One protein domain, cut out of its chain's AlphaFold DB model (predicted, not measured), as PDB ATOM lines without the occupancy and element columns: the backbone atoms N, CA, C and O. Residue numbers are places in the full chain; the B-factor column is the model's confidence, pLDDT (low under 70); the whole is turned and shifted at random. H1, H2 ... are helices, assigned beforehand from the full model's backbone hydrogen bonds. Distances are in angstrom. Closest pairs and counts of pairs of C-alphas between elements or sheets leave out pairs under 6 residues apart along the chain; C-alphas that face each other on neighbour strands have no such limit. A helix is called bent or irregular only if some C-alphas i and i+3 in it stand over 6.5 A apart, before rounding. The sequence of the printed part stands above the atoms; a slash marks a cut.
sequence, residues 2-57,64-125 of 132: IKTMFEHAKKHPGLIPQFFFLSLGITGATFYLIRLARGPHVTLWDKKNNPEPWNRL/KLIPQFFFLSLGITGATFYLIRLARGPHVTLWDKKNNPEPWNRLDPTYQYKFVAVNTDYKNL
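AT A GLANCE: This is residues 2 to 57 and 64 to 125 of the 132 residues of an uncharacterized protein of Perca flavescens (UniProt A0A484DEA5). Two long helices, H2 and H4, lie side by side and run opposite ways, and a shorter helix, H1, turns off at a corner where H2 begins. A loop region sits at each end of this pair: residues 38 to 57, with the four-residue helix H3, lie past the last residue of H2, and residues 88 to 125, with the four-residue helix H5, lie past the last residue of H4. Residues 46 to 51 stick out in the first region and residues 114 to 119 in the second. The printed part has 118 residues with five named helices, H1 to H5 in order along the chain, and no named strand; its class is all helix. It is extended, with a radius of gyration of the C-alphas of 24.2 A and spans of 74 by 34 by 25 A.

HOW THE PARTS SIT: Begin at residues 2 to 11, which are H1; a tight link of 3 residues leads from it to H2, residues 15 to 37. H1 and H2 touch only at the corner by their link, and only just, with 3 pairs of C-alphas within 8 A. Look there for the closest C-alphas, those of Ala 9 and Leu 15, 5.7 A apart; H2 touches H1 with residues 15 to 16 alone. The two helices run opposite ways at a steep tilt of 44 degrees. Past the long link of residues 38 to 52 you come to H3, residues 53 to 56, which touches no helix. After the cut, residues 66 to 87 are H4, which touches H2 with 14 pairs of C-alphas within 8 A. The closest C-alphas of this pair are those of Gly 25 and Phe 71, 6.5 A apart. H2 and H4 run opposite ways at a shallow tilt of 14 degrees, and their centres are 12.4 A apart. H1 and H4 are apart. Farther on, residues 103 to 106 are H5, which is apart from H1, H2, H3 and H4. In H1, H2 and H4 each O i to N i+4 pair is within hydrogen-bond range. H3 and H5 are too short for such a pair, and in each the one O i to N i+3 pair is not within range.

IN THESE COORDINATES: Find C-alpha 2 at (44.971, -12.901, -6.583); from there H1 runs to C-alpha 11, 14.3 A away. Next find C-alpha 15 at (49.823, -10.521, -19.868), where H2, the longest helix with 23 residues, begins; it runs 32.6 A to C-alpha 37 at (31.942, -37.717, -17.810). H3 is neither bent nor irregular, but only just: C-alphas 53 and 56 are 6.3 A apart. H4 runs 31.8 A from C-alpha 66 at (37.809, -33.759, -32.835) to C-alpha 87. H5 is likewise neither bent nor irregular, but only just, with C-alphas 103 and 106 6.3 A apart; it ends at C-alpha 106, at (69.978, 0.235, -24.082).

THE WHOLE: The outline is a rod, and the two C-alphas farthest apart are those of Pro 51 and Pro 101, 75.4 A. Residues 58 to 63 are not printed; from C-alpha 57 to C-alpha 64 across this cut, between H3 and H4, the gap is 14.4 A. The links from H2 to H3 and from H4 to H5 are long, with 15 residues each, and residues 107 to 125 after H5 hold no named element. The mean pLDDT of the printed part is 74.5. It is under 70 at residues 39 to 57, 64, 90 to 106, 108, 115 and 117.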
ATOM      1  N   ILE A   2      45.750 -13.245  -5.368       76.38
ATOM      2  CA  ILE A   2      44.971 -12.901  -6.583       76.38
ATOM      3  C   ILE A   2      45.011 -11.392  -6.887       76.38
ATOM      4  O   ILE A   2      45.216 -10.991  -8.029       76.38
ATOM      5  N   LYS A   3      44.895 -10.540  -5.857       80.25
ATOM      6  CA  LYS A   3      44.997  -9.074  -6.007       80.25
ATOM      7  C   LYS A   3      46.348  -8.638  -6.592       80.25
ATOM      8  O   LYS A   3      46.377  -7.851  -7.528       80.25
ATOM      9  N   THR A   4      47.441  -9.238  -6.120       84.12
ATOM     10  CA  THR A   4      48.800  -8.964  -6.611       84.12
ATOM     11  C   THR A   4      48.992  -9.408  -8.064       84.12
ATOM     12  O   THR A   4      49.655  -8.713  -8.824       84.12
ATOM     13  N   MET A   5      48.367 -10.514  -8.496       76.62
ATOM     14  CA  MET A   5      48.335 -10.898  -9.916       76.62
ATOM     15  C   MET A   5      47.580  -9.883 -10.778       76.62
ATOM     16  O   MET A   5      48.041  -9.550 -11.866       76.62
ATOM     17  N   PHE A   6      46.439  -9.379 -10.306       79.56
ATOM     18  CA  PHE A   6      45.653  -8.378 -11.033       79.56
ATOM     19  C   PHE A   6      46.395  -7.050 -11.181       79.56
ATOM     20  O   PHE A   6      46.397  -6.456 -12.258       79.56
ATOM     21  N   GLU A   7      47.049  -6.593 -10.118       83.62
ATOM     22  CA  GLU A   7      47.901  -5.403 -10.158       83.62
ATOM     23  C   GLU A   7      49.078  -5.594 -11.120       83.62
ATOM     24  O   GLU A   7      49.373  -4.709 -11.924       83.62
ATOM     25  N   HIS A   8      49.691  -6.780 -11.124       78.44
ATOM     26  CA  HIS A   8      50.768  -7.122 -12.051       78.44
ATOM     27  C   HIS A   8      50.290  -7.178 -13.515       78.44
ATOM     28  O   HIS A   8      50.958  -6.659 -14.409       78.44
ATOM     29  N   ALA A   9      49.100  -7.731 -13.770       78.69
ATOM     30  CA  ALA A   9      48.490  -7.783 -15.098       78.69
ATOM     31  C   ALA A   9      48.111  -6.391 -15.632       78.69
ATOM     32  O   ALA A   9      48.266  -6.129 -16.821       78.69
ATOM     33  N   LYS A  10      47.660  -5.476 -14.759       78.88
ATOM     34  CA  LYS A  10      47.424  -4.067 -15.123       78.88
ATOM     35  C   LYS A  10      48.725  -3.333 -15.447       78.88
ATOM     36  O   LYS A  10      48.751  -2.523 -16.367       78.88
ATOM     37  N   LYS A  11      49.801  -3.629 -14.711       83.31
ATOM     38  CA  LYS A  11      51.126  -3.030 -14.923       83.31
ATOM     39  C   LYS A  11      51.788  -3.504 -16.223       83.31
ATOM     40  O   LYS A  11      52.538  -2.752 -16.838       83.31
ATOM     41  N   HIS A  12      51.483  -4.725 -16.661       79.00
ATOM     42  CA  HIS A  12      52.002  -5.311 -17.895       79.00
ATOM     43  C   HIS A  12      50.846  -5.697 -18.834       79.00
ATOM     44  O   HIS A  12      50.415  -6.855 -18.825       79.00
ATOM     45  N   PRO A  13      50.384  -4.784 -19.718       76.25
ATOM     46  CA  PRO A  13      49.242  -5.036 -20.608       76.25
ATOM     47  C   PRO A  13      49.459  -6.232 -21.547       76.25
ATOM     48  O   PRO A  13      48.520  -6.737 -22.161       76.25
ATOM     49  N   GLY A  14      50.698  -6.723 -21.656       75.88
ATOM     50  CA  GLY A  14      51.012  -7.913 -22.425       75.88
ATOM     51  C   GLY A  14      50.589  -9.250 -21.835       75.88
ATOM     52  O   GLY A  14      50.470 -10.205 -22.599       75.88
ATOM     53  N   LEU A  15      50.295  -9.307 -20.537       80.12
ATOM     54  CA  LEU A  15      49.823 -10.521 -19.868       80.12
ATOM     55  C   LEU A  15      48.311 -10.733 -20.030       80.12
ATOM     56  O   LEU A  15      47.823 -11.852 -19.891       80.12
ATOM     57  N   ILE A  16      47.556  -9.678 -20.358       82.56
ATOM     58  CA  ILE A  16      46.092  -9.727 -20.489       82.56
ATOM     59  C   ILE A  16      45.643 -10.744 -21.559       82.56
ATOM     60  O   ILE A  16      44.812 -11.597 -21.239       82.56
ATOM     61  N   PRO A  17      46.205 -10.751 -22.788       81.56
ATOM     62  CA  PRO A  17      45.854 -11.756 -23.792       81.56
ATOM     63  C   PRO A  17      46.203 -13.180 -23.347       81.56
ATOM     64  O   PRO A  17      45.444 -14.109 -23.606       81.56
ATOM     65  N   GLN A  18      47.325 -13.361 -22.643       79.62
ATOM     66  CA  GLN A  18      47.753 -14.671 -22.156       79.62
ATOM     67  C   GLN A  18      46.755 -15.237 -21.139       79.62
ATOM     68  O   GLN A  18      46.331 -16.384 -21.272       79.62
ATOM     69  N   PHE A  19      46.340 -14.434 -20.153       83.12
ATOM     70  CA  PHE A  19      45.342 -14.861 -19.171       83.12
ATOM     71  C   PHE A  19      43.992 -15.158 -19.817       83.12
ATOM     72  O   PHE A  19      43.342 -16.132 -19.437       83.12
ATOM     73  N   PHE A  20      43.597 -14.379 -20.826       85.94
ATOM     74  CA  PHE A  20      42.379 -14.634 -21.584       85.94
ATOM     75  C   PHE A  20      42.411 -16.014 -22.257       85.94
ATOM     76  O   PHE A  20      41.562 -16.853 -21.954       85.94
ATOM     77  N   PHE A  21      43.420 -16.302 -23.089       83.69
ATOM     78  CA  PHE A  21      43.519 -17.595 -23.777       83.69
ATOM     79  C   PHE A  21      43.683 -18.774 -22.816       83.69
ATOM     80  O   PHE A  21      43.093 -19.830 -23.041       83.69
ATOM     81  N   LEU A  22      44.422 -18.595 -21.718       83.62
ATOM     82  CA  LEU A  22      44.564 -19.623 -20.688       83.62
ATOM     83  C   LEU A  22      43.219 -19.926 -20.013       83.62
ATOM     84  O   LEU A  22      42.846 -21.090 -19.885       83.62
ATOM     85  N   SER A  23      42.474 -18.891 -19.616       84.94
ATOM     86  CA  SER A  23      41.159 -19.055 -18.986       84.94
ATOM     87  C   SER A  23      40.152 -19.716 -19.927       84.94
ATOM     88  O   SER A  23      39.405 -20.599 -19.504       84.94
ATOM     89  N   LEU A  24      40.182 -19.360 -21.214       86.19
ATOM     90  CA  LEU A  24      39.338 -19.947 -22.249       86.19
ATOM     91  C   LEU A  24      39.705 -21.418 -22.490       86.19
ATOM     92  O   LEU A  24      38.814 -22.260 -22.572       86.19
ATOM     93  N   GLY A  25      41.001 -21.746 -22.519       85.31
ATOM     94  CA  GLY A  25      41.494 -23.119 -22.634       85.31
ATOM     95  C   GLY A  25      41.100 -23.997 -21.445       85.31
ATOM     96  O   GLY A  25      40.576 -25.091 -21.648       85.31
ATOM     97  N   ILE A  26      41.276 -23.505 -20.212       85.81
ATOM     98  CA  ILE A  26      40.863 -24.218 -18.992       85.81
ATOM     99  C   ILE A  26      39.349 -24.423 -18.999       85.81
ATOM    100  O   ILE A  26      38.887 -25.544 -18.820       85.81
ATOM    101  N   THR A  27      38.580 -23.372 -19.280       87.25
ATOM    102  CA  THR A  27      37.114 -23.444 -19.322       87.25
ATOM    103  C   THR A  27      36.642 -24.456 -20.369       87.25
ATOM    104  O   THR A  27      35.842 -25.336 -20.053       87.25
ATOM    105  N   GLY A  28      37.180 -24.404 -21.592       84.56
ATOM    106  CA  GLY A  28      36.861 -25.354 -22.662       84.56
ATOM    107  C   GLY A  28      37.227 -26.798 -22.311       84.56
ATOM    108  O   GLY A  28      36.421 -27.706 -22.524       84.56
ATOM    109  N   ALA A  29      38.396 -27.017 -21.700       80.31
ATOM    110  CA  ALA A  29      38.820 -28.332 -21.228       80.31
ATOM    111  C   ALA A  29      37.904 -28.864 -20.117       80.31
ATOM    112  O   ALA A  29      37.471 -30.014 -20.174       80.31
ATOM    113  N   THR A  30      37.536 -28.025 -19.145       85.25
ATOM    114  CA  THR A  30      36.589 -28.379 -18.082       85.25
ATOM    115  C   THR A  30      35.221 -28.744 -18.660       85.25
ATOM    116  O   THR A  30      34.673 -29.786 -18.305       85.25
ATOM    117  N   PHE A  31      34.687 -27.963 -19.606       83.75
ATOM    118  CA  PHE A  31      33.431 -28.300 -20.286       83.75
ATOM    119  C   PHE A  31      33.519 -29.620 -21.059       83.75
ATOM    120  O   PHE A  31      32.589 -30.429 -21.004       83.75
ATOM    121  N   TYR A  32      34.636 -29.875 -21.744       79.88
ATOM    122  CA  TYR A  32      34.851 -31.134 -22.451       79.88
ATOM    123  C   TYR A  32      34.907 -32.328 -21.492       79.88
ATOM    124  O   TYR A  32      34.285 -33.349 -21.774       79.88
ATOM    125  N   LEU A  33      35.563 -32.190 -20.337       81.00
ATOM    126  CA  LEU A  33      35.596 -33.224 -19.299       81.00
ATOM    127  C   LEU A  33      34.209 -33.500 -18.712       81.00
ATOM    128  O   LEU A  33      33.849 -34.660 -18.556       81.00
ATOM    129  N   ILE A  34      33.398 -32.467 -18.456       81.75
ATOM    130  CA  ILE A  34      32.005 -32.640 -18.002       81.75
ATOM    131  C   ILE A  34      31.177 -33.383 -19.060       81.75
ATOM    132  O   ILE A  34      30.376 -34.258 -18.730       81.75
ATOM    133  N   ARG A  35      31.373 -33.060 -20.344       81.88
ATOM    134  CA  ARG A  35      30.722 -33.755 -21.462       81.88
ATOM    135  C   ARG A  35      31.191 -35.203 -21.584       81.88
ATOM    136  O   ARG A  35      30.370 -36.072 -21.862       81.88
ATOM    137  N   LEU A  36      32.481 -35.463 -21.378       78.44
ATOM    138  CA  LEU A  36      33.054 -36.806 -21.391       78.44
ATOM    139  C   LEU A  36      32.492 -37.637 -20.232       78.44
ATOM    140  O   LEU A  36      31.973 -38.718 -20.469       78.44
ATOM    141  N   ALA A  37      32.466 -37.079 -19.019       74.38
ATOM    142  CA  ALA A  37      31.942 -37.717 -17.810       74.38
ATOM    143  C   ALA A  37      30.457 -38.116 -17.905       74.38
ATOM    144  O   ALA A  37      30.026 -39.045 -17.233       74.38
ATOM    145  N   ARG A  38      29.673 -37.430 -18.746       71.12
ATOM    146  CA  ARG A  38      28.260 -37.750 -19.026       71.12
ATOM    147  C   ARG A  38      28.066 -38.668 -20.238       71.12
ATOM    148  O   ARG A  38      26.931 -38.951 -20.612       71.12
ATOM    149  N   GLY A  39      29.146 -39.078 -20.899       69.69
ATOM    150  CA  GLY A  39      29.092 -39.910 -22.091       69.69
ATOM    151  C   GLY A  39      28.732 -41.369 -21.783       69.69
ATOM    152  O   GLY A  39      28.996 -41.860 -20.688       69.69
ATOM    153  N   PRO A  40      28.204 -42.111 -22.772       64.62
ATOM    154  CA  PRO A  40      27.800 -43.513 -22.603       64.62
ATOM    155  C   PRO A  40      28.985 -44.470 -22.375       64.62
ATOM    156  O   PRO A  40      28.775 -45.635 -22.077       64.62
ATOM    157  N   HIS A  41      30.226 -43.987 -22.491       65.50
ATOM    158  CA  HIS A  41      31.452 -44.729 -22.180       65.50
ATOM    159  C   HIS A  41      31.876 -44.620 -20.708       65.50
ATOM    160  O   HIS A  41      32.807 -45.294 -20.279       65.50
ATOM    161  N   VAL A  42      31.191 -43.791 -19.916       65.38
ATOM    162  CA  VAL A  42      31.464 -43.575 -18.486       65.38
ATOM    163  C   VAL A  42      30.451 -44.355 -17.630       65.38
ATOM    164  O   VAL A  42      30.061 -43.956 -16.539       65.38
ATOM    165  N   THR A  43      30.027 -45.525 -18.122       59.34
ATOM    166  CA  THR A  43      29.072 -46.439 -17.464       59.34
ATOM    167  C   THR A  43      29.604 -47.061 -16.173       59.34
ATOM    168  O   THR A  43      28.816 -47.562 -15.378       59.34
ATOM    169  N   LEU A  44      30.916 -46.977 -15.924       59.34
ATOM    170  CA  LEU A  44      31.571 -47.448 -14.696       59.34
ATOM    171  C   LEU A  44      31.174 -46.666 -13.430       59.34
ATOM    172  O   LEU A  44      31.411 -47.149 -12.326       59.34
ATOM    173  N   TRP A  45      30.571 -45.480 -13.565       65.94
ATOM    174  CA  TRP A  45      30.144 -44.665 -12.420       65.94
ATOM    175  C   TRP A  45      28.752 -45.038 -11.884       65.94
ATOM    176  O   TRP A  45      28.444 -44.729 -10.732       65.94
ATOM    177  N   ASP A  46      27.921 -45.738 -12.663       64.62
ATOM    178  CA  ASP A  46      26.569 -46.144 -12.251       64.62
ATOM    179  C   ASP A  46      26.570 -47.550 -11.634       64.62
ATOM    180  O   ASP A  46      26.148 -48.537 -12.235       64.62
ATOM    181  N   LYS A  47      27.079 -47.639 -10.400       61.19
ATOM    182  CA  LYS A  47      27.235 -48.911  -9.673       61.19
ATOM    183  C   LYS A  47      25.905 -49.519  -9.196       61.19
ATOM    184  O   LYS A  47      25.891 -50.673  -8.779       61.19
ATOM    185  N   LYS A  48      24.805 -48.751  -9.185       63.94
ATOM    186  CA  LYS A  48      23.520 -49.170  -8.589       63.94
ATOM    187  C   LYS A  48      22.458 -49.586  -9.607       63.94
ATOM    188  O   LYS A  48      21.654 -50.442  -9.265       63.94
ATOM    189  N   ASN A  49      22.457 -49.040 -10.828       66.69
ATOM    190  CA  ASN A  49      21.408 -49.333 -11.819       66.69
ATOM    191  C   ASN A  49      21.898 -50.150 -13.028       66.69
ATOM    192  O   ASN A  49      21.136 -50.359 -13.973       66.69
ATOM    193  N   ASN A  50      23.163 -50.583 -13.042       61.59
ATOM    194  CA  ASN A  50      23.752 -51.223 -14.214       61.59
ATOM    195  C   ASN A  50      24.750 -52.337 -13.838       61.59
ATOM    196  O   ASN A  50      25.943 -52.064 -13.697       61.59
ATOM    197  N   PRO A  51      24.289 -53.591 -13.676       65.81
ATOM    198  CA  PRO A  51      25.156 -54.709 -13.299       65.81
ATOM    199  C   PRO A  51      26.182 -55.083 -14.386       65.81
ATOM    200  O   PRO A  51      27.213 -55.663 -14.061       65.81
ATOM    201  N   GLU A  52      25.945 -54.708 -15.653       67.56
ATOM    202  CA  GLU A  52      26.789 -55.085 -16.801       67.56
ATOM    203  C   GLU A  52      27.165 -53.859 -17.666       67.56
ATOM    204  O   GLU A  52      26.565 -53.600 -18.714       67.56
ATOM    205  N   PRO A  53      28.155 -53.050 -17.242       63.25
ATOM    206  CA  PRO A  53      28.528 -51.795 -17.904       63.25
ATOM    207  C   PRO A  53      29.045 -51.923 -19.340       63.25
ATOM    208  O   PRO A  53      28.952 -50.948 -20.090       63.25
ATOM    209  N   TRP A  54      29.539 -53.099 -19.731       67.31
ATOM    210  CA  TRP A  54      30.049 -53.392 -21.074       67.31
ATOM    211  C   TRP A  54      28.947 -53.666 -22.110       67.31
ATOM    212  O   TRP A  54      29.170 -53.403 -23.286       67.31
ATOM    213  N   ASN A  55      27.739 -54.085 -21.710       68.56
ATOM    214  CA  ASN A  55      26.651 -54.409 -22.651       68.56
ATOM    215  C   ASN A  55      26.054 -53.193 -23.379       68.56
ATOM    216  O   ASN A  55      25.271 -53.353 -24.311       68.56
ATOM    217  N   ARG A  56      26.379 -51.969 -22.943       65.44
ATOM    218  CA  ARG A  56      25.884 -50.716 -23.547       65.44
ATOM    219  C   ARG A  56      26.863 -50.091 -24.541       65.44
ATOM    220  O   ARG A  56      26.531 -49.086 -25.168       65.44
ATOM    221  N   LEU A  57      28.075 -50.632 -24.642       67.62
ATOM    222  CA  LEU A  57      29.080 -50.163 -25.584       67.62
ATOM    223  C   LEU A  57      28.868 -50.880 -26.914       67.62
ATOM    224  O   LEU A  57      28.964 -52.101 -26.989       67.62
ATOM    225  N   LYS A  64      35.132 -39.563 -30.312       67.69
ATOM    226  CA  LYS A  64      35.096 -38.244 -30.966       67.69
ATOM    227  C   LYS A  64      36.169 -37.317 -30.379       67.69
ATOM    228  O   LYS A  64      35.849 -36.447 -29.574       67.69
ATOM    229  N   LEU A  65      37.422 -37.489 -30.813       71.62
ATOM    230  CA  LEU A  65      38.594 -36.683 -30.409       71.62
ATOM    231  C   LEU A  65      38.655 -35.282 -31.052       71.62
ATOM    232  O   LEU A  65      39.441 -34.437 -30.634       71.62
ATOM    233  N   ILE A  66      37.816 -35.014 -32.058       74.88
ATOM    234  CA  ILE A  66      37.809 -33.759 -32.835       74.88
ATOM    235  C   ILE A  66      37.777 -32.491 -31.948       74.88
ATOM    236  O   ILE A  66      38.585 -31.593 -32.187       74.88
ATOM    237  N   PRO A  67      36.940 -32.391 -30.892       74.94
ATOM    238  CA  PRO A  67      36.918 -31.197 -30.043       74.94
ATOM    239  C   PRO A  67      38.201 -31.014 -29.219       74.94
ATOM    240  O   PRO A  67      38.595 -29.886 -28.942       74.94
ATOM    241  N   GLN A  68      38.876 -32.104 -28.847       73.38
ATOM    242  CA  GLN A  68      40.118 -32.048 -28.076       73.38
ATOM    243  C   GLN A  68      41.258 -31.449 -28.906       73.38
ATOM    244  O   GLN A  68      41.979 -30.578 -28.422       73.38
ATOM    245  N   PHE A  69      41.380 -31.857 -30.171       79.12
ATOM    246  CA  PHE A  69      42.375 -31.294 -31.084       79.12
ATOM    247  C   PHE A  69      42.144 -29.807 -31.362       79.12
ATOM    248  O   PHE A  69      43.115 -29.064 -31.475       79.12
ATOM    249  N   PHE A  70      40.886 -29.363 -31.409       82.62
ATOM    250  CA  PHE A  70      40.547 -27.949 -31.582       82.62
ATOM    251  C   PHE A  70      41.038 -27.077 -30.416       82.62
ATOM    252  O   PHE A  70      41.672 -26.049 -30.636       82.62
ATOM    253  N   PHE A  71      40.789 -27.484 -29.167       79.19
ATOM    254  CA  PHE A  71      41.261 -26.713 -28.009       79.19
ATOM    255  C   PHE A  71      42.784 -26.788 -27.837       79.19
ATOM    256  O   PHE A  71      43.405 -25.796 -27.454       79.19
ATOM    257  N   LEU A  72      43.395 -27.933 -28.156       81.50
ATOM    258  CA  LEU A  72      44.848 -28.093 -28.125       81.50
ATOM    259  C   LEU A  72      45.534 -27.178 -29.152       81.50
ATOM    260  O   LEU A  72      46.488 -26.482 -28.808       81.50
ATOM    261  N   SER A  73      45.036 -27.145 -30.393       77.81
ATOM    262  CA  SER A  73      45.607 -26.305 -31.447       77.81
ATOM    263  C   SER A  73      45.474 -24.822 -31.110       77.81
ATOM    264  O   SER A  73      46.463 -24.099 -31.202       77.81
ATOM    265  N   LEU A  74      44.317 -24.382 -30.601       82.62
ATOM    266  CA  LEU A  74      44.121 -23.012 -30.115       82.62
ATOM    267  C   LEU A  74      45.113 -22.634 -29.007       82.62
ATOM    268  O   LEU A  74      45.692 -21.546 -29.044       82.62
ATOM    269  N   GLY A  75      45.345 -23.533 -28.045       82.88
ATOM    270  CA  GLY A  75      46.319 -23.328 -26.973       82.88
ATOM    271  C   GLY A  75      47.749 -23.185 -27.498       82.88
ATOM    272  O   GLY A  75      48.453 -22.245 -27.123       82.88
ATOM    273  N   ILE A  76      48.162 -24.070 -28.411       85.00
ATOM    274  CA  ILE A  76      49.495 -24.034 -29.032       85.00
ATOM    275  C   ILE A  76      49.673 -22.753 -29.851       85.00
ATOM    276  O   ILE A  76      50.700 -22.083 -29.720       85.00
ATOM    277  N   THR A  77      48.680 -22.369 -30.654       82.88
ATOM    278  CA  THR A  77      48.731 -21.141 -31.458       82.88
ATOM    279  C   THR A  77      48.828 -19.902 -30.569       82.88
ATOM    280  O   THR A  77      49.680 -19.047 -30.814       82.88
ATOM    281  N   GLY A  78      48.026 -19.817 -29.502       82.94
ATOM    282  CA  GLY A  78      48.063 -18.698 -28.556       82.94
ATOM    283  C   GLY A  78      49.403 -18.579 -27.820       82.94
ATOM    284  O   GLY A  78      49.973 -17.489 -27.741       82.94
ATOM    285  N   ALA A  79      49.952 -19.701 -27.343       78.00
ATOM    286  CA  ALA A  79      51.265 -19.739 -26.696       78.00
ATOM    287  C   ALA A  79      52.393 -19.344 -27.663       78.00
ATOM    288  O   ALA A  79      53.250 -18.527 -27.324       78.00
ATOM    289  N   THR A  80      52.355 -19.860 -28.894       80.94
ATOM    290  CA  THR A  80      53.323 -19.523 -29.948       80.94
ATOM    291  C   THR A  80      53.280 -18.029 -30.274       80.94
ATOM    292  O   THR A  80      54.322 -17.378 -30.347       80.94
ATOM    293  N   PHE A  81      52.083 -17.448 -30.395       82.50
ATOM    294  CA  PHE A  81      51.922 -16.018 -30.653       82.50
ATOM    295  C   PHE A  81      52.471 -15.158 -29.503       82.50
ATOM    296  O   PHE A  81      53.143 -14.151 -29.738       82.50
ATOM    297  N   TYR A  82      52.251 -15.580 -28.253       78.81
ATOM    298  CA  TYR A  82      52.812 -14.907 -27.083       78.81
ATOM    299  C   TYR A  82      54.347 -14.964 -27.053       78.81
ATOM    300  O   TYR A  82      54.986 -13.948 -26.782       78.81
ATOM    301  N   LEU A  83      54.951 -16.104 -27.402       81.69
ATOM    302  CA  LEU A  83      56.409 -16.233 -27.500       81.69
ATOM    303  C   LEU A  83      56.997 -15.337 -28.594       81.69
ATOM    304  O   LEU A  83      57.997 -14.668 -28.349       81.69
ATOM    305  N   ILE A  84      56.360 -15.257 -29.766       83.38
ATOM    306  CA  ILE A  84      56.789 -14.354 -30.848       83.38
ATOM    307  C   ILE A  84      56.734 -12.893 -30.388       83.38
ATOM    308  O   ILE A  84      57.645 -12.114 -30.672       83.38
ATOM    309  N   ARG A  85      55.682 -12.512 -29.654       81.44
ATOM    310  CA  ARG A  85      55.573 -11.177 -29.056       81.44
ATOM    311  C   ARG A  85      56.691 -10.927 -28.042       81.44
ATOM    312  O   ARG A  85      57.297  -9.862 -28.073       81.44
ATOM    313  N   LEU A  86      56.964 -11.886 -27.159       79.94
ATOM    314  CA  LEU A  86      58.010 -11.767 -26.142       79.94
ATOM    315  C   LEU A  86      59.401 -11.644 -26.780       79.94
ATOM    316  O   LEU A  86      60.180 -10.783 -26.382       79.94
ATOM    317  N   ALA A  87      59.677 -12.436 -27.819       77.69
ATOM    318  CA  ALA A  87      60.926 -12.397 -28.576       77.69
ATOM    319  C   ALA A  87      61.156 -11.057 -29.299       77.69
ATOM    320  O   ALA A  87      62.294 -10.680 -29.546       77.69
ATOM    321  N   ARG A  88      60.083 -10.324 -29.618       72.62
ATOM    322  CA  ARG A  88      60.127  -8.981 -30.223       72.62
ATOM    323  C   ARG A  88      60.098  -7.838 -29.199       72.62
ATOM    324  O   ARG A  88      59.978  -6.680 -29.588       72.62
ATOM    325  N   GLY A  89      60.149  -8.145 -27.903       70.12
ATOM    326  CA  GLY A  89      60.096  -7.148 -26.838       70.12
ATOM    327  C   GLY A  89      61.368  -6.289 -26.742       70.12
ATOM    328  O   GLY A  89      62.449  -6.744 -27.113       70.12
ATOM    329  N   PRO A  90      61.277  -5.071 -26.174       63.59
ATOM    330  CA  PRO A  90      62.408  -4.140 -26.055       63.59
ATOM    331  C   PRO A  90      63.552  -4.667 -25.173       63.59
ATOM    332  O   PRO A  90      64.676  -4.199 -25.273       63.59
ATOM    333  N   HIS A  91      63.275  -5.664 -24.330       63.81
ATOM    334  CA  HIS A  91      64.236  -6.340 -23.450       63.81
ATOM    335  C   HIS A  91      65.084  -7.402 -24.171       63.81
ATOM    336  O   HIS A  91      66.049  -7.913 -23.609       63.81
ATOM    337  N   VAL A  92      64.731  -7.749 -25.412       67.06
ATOM    338  CA  VAL A  92      65.411  -8.761 -26.230       67.06
ATOM    339  C   VAL A  92      66.296  -8.048 -27.262       67.06
ATOM    340  O   VAL A  92      66.175  -8.221 -28.471       67.06
ATOM    341  N   THR A  93      67.198  -7.191 -26.777       62.06
ATOM    342  CA  THR A  93      68.047  -6.330 -27.623       62.06
ATOM    343  C   THR A  93      69.084  -7.111 -28.433       62.06
ATOM    344  O   THR A  93      69.497  -6.659 -29.496       62.06
ATOM    345  N   LEU A  94      69.449  -8.320 -27.990       64.25
ATOM    346  CA  LEU A  94      70.438  -9.198 -28.636       64.25
ATOM    347  C   LEU A  94      70.028  -9.708 -30.031       64.25
ATOM    348  O   LEU A  94      70.858 -10.269 -30.747       64.25
ATOM    349  N   TRP A  95      68.760  -9.545 -30.420       66.88
ATOM    350  CA  TRP A  95      68.241 -10.016 -31.708       66.88
ATOM    351  C   TRP A  95      68.276  -8.939 -32.804       66.88
ATOM    352  O   TRP A  95      68.161  -9.269 -33.986       66.88
ATOM    353  N   ASP A  96      68.485  -7.667 -32.448       65.44
ATOM    354  CA  ASP A  96      68.560  -6.556 -33.402       65.44
ATOM    355  C   ASP A  96      69.983  -6.402 -33.958       65.44
ATOM    356  O   ASP A  96      70.751  -5.535 -33.555       65.44
ATOM    357  N   LYS A  97      70.351  -7.279 -34.900       65.06
ATOM    358  CA  LYS A  97      71.683  -7.273 -35.534       65.06
ATOM    359  C   LYS A  97      71.895  -6.156 -36.565       65.06
ATOM    360  O   LYS A  97      73.007  -6.028 -37.066       65.06
ATOM    361  N   LYS A  98      70.851  -5.411 -36.957       65.31
ATOM    362  CA  LYS A  98      70.914  -4.480 -38.101       65.31
ATOM    363  C   LYS A  98      70.889  -3.001 -37.723       65.31
ATOM    364  O   LYS A  98      71.499  -2.222 -38.442       65.31
ATOM    365  N   ASN A  99      70.213  -2.611 -36.642       67.25
ATOM    366  CA  ASN A  99      70.031  -1.188 -36.320       67.25
ATOM    367  C   ASN A  99      70.889  -0.700 -35.148       67.25
ATOM    368  O   ASN A  99      70.995   0.507 -34.946       67.25
ATOM    369  N   ASN A 100      71.480  -1.607 -34.365       61.50
ATOM    370  CA  ASN A 100      72.287  -1.239 -33.208       61.50
ATOM    371  C   ASN A 100      73.481  -2.197 -33.033       61.50
ATOM    372  O   ASN A 100      73.278  -3.330 -32.592       61.50
ATOM    373  N   PRO A 101      74.717  -1.772 -33.354       66.81
ATOM    374  CA  PRO A 101      75.909  -2.592 -33.142       66.81
ATOM    375  C   PRO A 101      76.207  -2.839 -31.652       66.81
ATOM    376  O   PRO A 101      76.908  -3.797 -31.335       66.81
ATOM    377  N   GLU A 102      75.630  -2.041 -30.741       69.00
ATOM    378  CA  GLU A 102      75.840  -2.134 -29.289       69.00
ATOM    379  C   GLU A 102      74.510  -2.362 -28.535       69.00
ATOM    380  O   GLU A 102      73.979  -1.470 -27.862       69.00
ATOM    381  N   PRO A 103      73.913  -3.565 -28.632       64.94
ATOM    382  CA  PRO A 103      72.607  -3.881 -28.039       64.94
ATOM    383  C   PRO A 103      72.565  -3.793 -26.504       64.94
ATOM    384  O   PRO A 103      71.479  -3.683 -25.930       64.94
ATOM    385  N   TRP A 104      73.723  -3.816 -25.839       68.25
ATOM    386  CA  TRP A 104      73.870  -3.634 -24.392       68.25
ATOM    387  C   TRP A 104      73.734  -2.174 -23.931       68.25
ATOM    388  O   TRP A 104      73.351  -1.965 -22.785       68.25
ATOM    389  N   ASN A 105      73.930  -1.169 -24.796       69.88
ATOM    390  CA  ASN A 105      73.834   0.251 -24.402       69.88
ATOM    391  C   ASN A 105      72.414   0.713 -24.042       69.88
ATOM    392  O   ASN A 105      72.241   1.772 -23.450       69.88
ATOM    393  N   ARG A 106      71.385  -0.067 -24.396       67.12
ATOM    394  CA  ARG A 106      69.978   0.235 -24.082       67.12
ATOM    395  C   ARG A 106      69.523  -0.280 -22.718       67.12
ATOM    396  O   ARG A 106      68.383  -0.033 -22.332       67.12
ATOM    397  N   LEU A 107      70.355  -1.058 -22.030       71.25
ATOM    398  CA  LEU A 107      70.017  -1.619 -20.730       71.25
ATOM    399  C   LEU A 107      70.535  -0.687 -19.635       71.25
ATOM    400  O   LEU A 107      71.714  -0.339 -19.620       71.25
ATOM    401  N   ASP A 108      69.656  -0.303 -18.712       67.88
ATOM    402  CA  ASP A 108      70.065   0.419 -17.509       67.88
ATOM    403  C   ASP A 108      71.052  -0.422 -16.674       67.88
ATOM    404  O   ASP A 108      70.914  -1.647 -16.623       67.88
ATOM    405  N   PRO A 109      71.991   0.190 -15.930       71.06
ATOM    406  CA  PRO A 109      72.876  -0.529 -14.998       71.06
ATOM    407  C   PRO A 109      72.099  -1.324 -13.944       71.06
ATOM    408  O   PRO A 109      72.523  -2.380 -13.478       71.06
ATOM    409  N   THR A 110      70.923  -0.809 -13.593       73.31
ATOM    410  CA  THR A 110      69.959  -1.397 -12.664       73.31
ATOM    411  C   THR A 110      69.247  -2.621 -13.256       73.31
ATOM    412  O   THR A 110      68.538  -3.338 -12.547       73.31
ATOM    413  N   TYR A 111      69.373  -2.865 -14.564       75.25
ATOM    414  CA  TYR A 111      68.666  -3.932 -15.253       75.25
ATOM    415  C   TYR A 111      69.250  -5.304 -14.891       75.25
ATOM    416  O   TYR A 111      70.347  -5.688 -15.303       75.25
ATOM    417  N   GLN A 112      68.484  -6.087 -14.130       75.19
ATOM    418  CA  GLN A 112      68.881  -7.433 -13.745       75.19
ATOM    419  C   GLN A 112      68.683  -8.413 -14.911       75.19
ATOM    420  O   GLN A 112      67.602  -8.955 -15.126       75.19
ATOM    421  N   TYR A 113      69.760  -8.679 -15.645       71.19
ATOM    422  CA  TYR A 113      69.778  -9.627 -16.765       71.19
ATOM    423  C   TYR A 113      69.802 -11.104 -16.328       71.19
ATOM    424  O   TYR A 113      69.568 -12.001 -17.137       71.19
ATOM    425  N   LYS A 114      70.106 -11.377 -15.054       72.44
ATOM    426  CA  LYS A 114      70.167 -12.733 -14.498       72.44
ATOM    427  C   LYS A 114      68.785 -13.179 -14.018       72.44
ATOM    428  O   LYS A 114      68.099 -12.439 -13.315       72.44
ATOM    429  N   PHE A 115      68.425 -14.431 -14.306       69.81
ATOM    430  CA  PHE A 115      67.188 -15.058 -13.808       69.81
ATOM    431  C   PHE A 115      67.122 -15.159 -12.276       69.81
ATOM    432  O   PHE A 115      66.045 -15.344 -11.717       69.81
ATOM    433  N   VAL A 116      68.264 -15.025 -11.601       72.25
ATOM    434  CA  VAL A 116      68.384 -15.023 -10.144       72.25
ATOM    435  C   VAL A 116      69.014 -13.717  -9.680       72.25
ATOM    436  O   VAL A 116      69.993 -13.247 -10.266       72.25
ATOM    437  N   ALA A 117      68.454 -13.141  -8.619       64.38
ATOM    438  CA  ALA A 117      69.072 -12.020  -7.933       64.38
ATOM    439  C   ALA A 117      70.270 -12.562  -7.151       64.38
ATOM    440  O   ALA A 117      70.118 -13.255  -6.147       64.38
ATOM    441  N   VAL A 118      71.474 -12.294  -7.656       70.00
ATOM    442  CA  VAL A 118      72.687 -12.393  -6.838       70.00
ATOM    443  C   VAL A 118      72.548 -11.358  -5.714       70.00
ATOM    444  O   VAL A 118      71.804 -10.395  -5.880       70.00
ATOM    445  N   ASN A 119      73.237 -11.526  -4.582       77.75
ATOM    446  CA  ASN A 119      73.171 -10.647  -3.397       77.75
ATOM    447  C   ASN A 119      73.673  -9.194  -3.641       77.75
ATOM    448  O   ASN A 119      74.124  -8.510  -2.730       77.75
ATOM    449  N   THR A 120      73.670  -8.750  -4.897       74.62
ATOM    450  CA  THR A 120      74.082  -7.447  -5.393       74.62
ATOM    451  C   THR A 120      72.876  -6.520  -5.460       74.62
ATOM    452  O   THR A 120      71.849  -6.845  -6.056       74.62
ATOM    453  N   ASP A 121      73.026  -5.335  -4.882       73.19
ATOM    454  CA  ASP A 121      71.947  -4.363  -4.757       73.19
ATOM    455  C   ASP A 121      71.866  -3.468  -6.007       73.19
ATOM    456  O   ASP A 121      72.411  -2.364  -6.053       73.19
ATOM    457  N   TYR A 122      71.200  -3.967  -7.059       73.56
ATOM    458  CA  TYR A 122      71.144  -3.333  -8.388       73.56
ATOM    459  C   TYR A 122      70.664  -1.880  -8.377       73.56
ATOM    460  O   TYR A 122      71.100  -1.083  -9.201       73.56
ATOM    461  N   LYS A 123      69.808  -1.523  -7.415       75.50
ATOM    462  CA  LYS A 123      69.244  -0.174  -7.253       75.50
ATOM    463  C   LYS A 123      70.292   0.908  -7.006       75.50
ATOM    464  O   LYS A 123      70.021   2.067  -7.294       75.50
ATOM    465  N   ASN A 124      71.453   0.530  -6.474       78.12
ATOM    466  CA  ASN A 124      72.515   1.460  -6.109       78.12
ATOM    467  C   ASN A 124      73.651   1.507  -7.147       78.12
ATOM    468  O   ASN A 124      74.616   2.242  -6.945       78.12
ATOM    469  N   LEU A 125      73.569   0.743  -8.248       77.62
ATOM    470  CA  LEU A 125      74.587   0.787  -9.298       77.62
ATOM    471  C   LEU A 125      74.403   2.018 -10.190       77.62
ATOM    472  O   LEU A 125      73.331   2.253 -10.746       77.62
TER     473      LEU A 125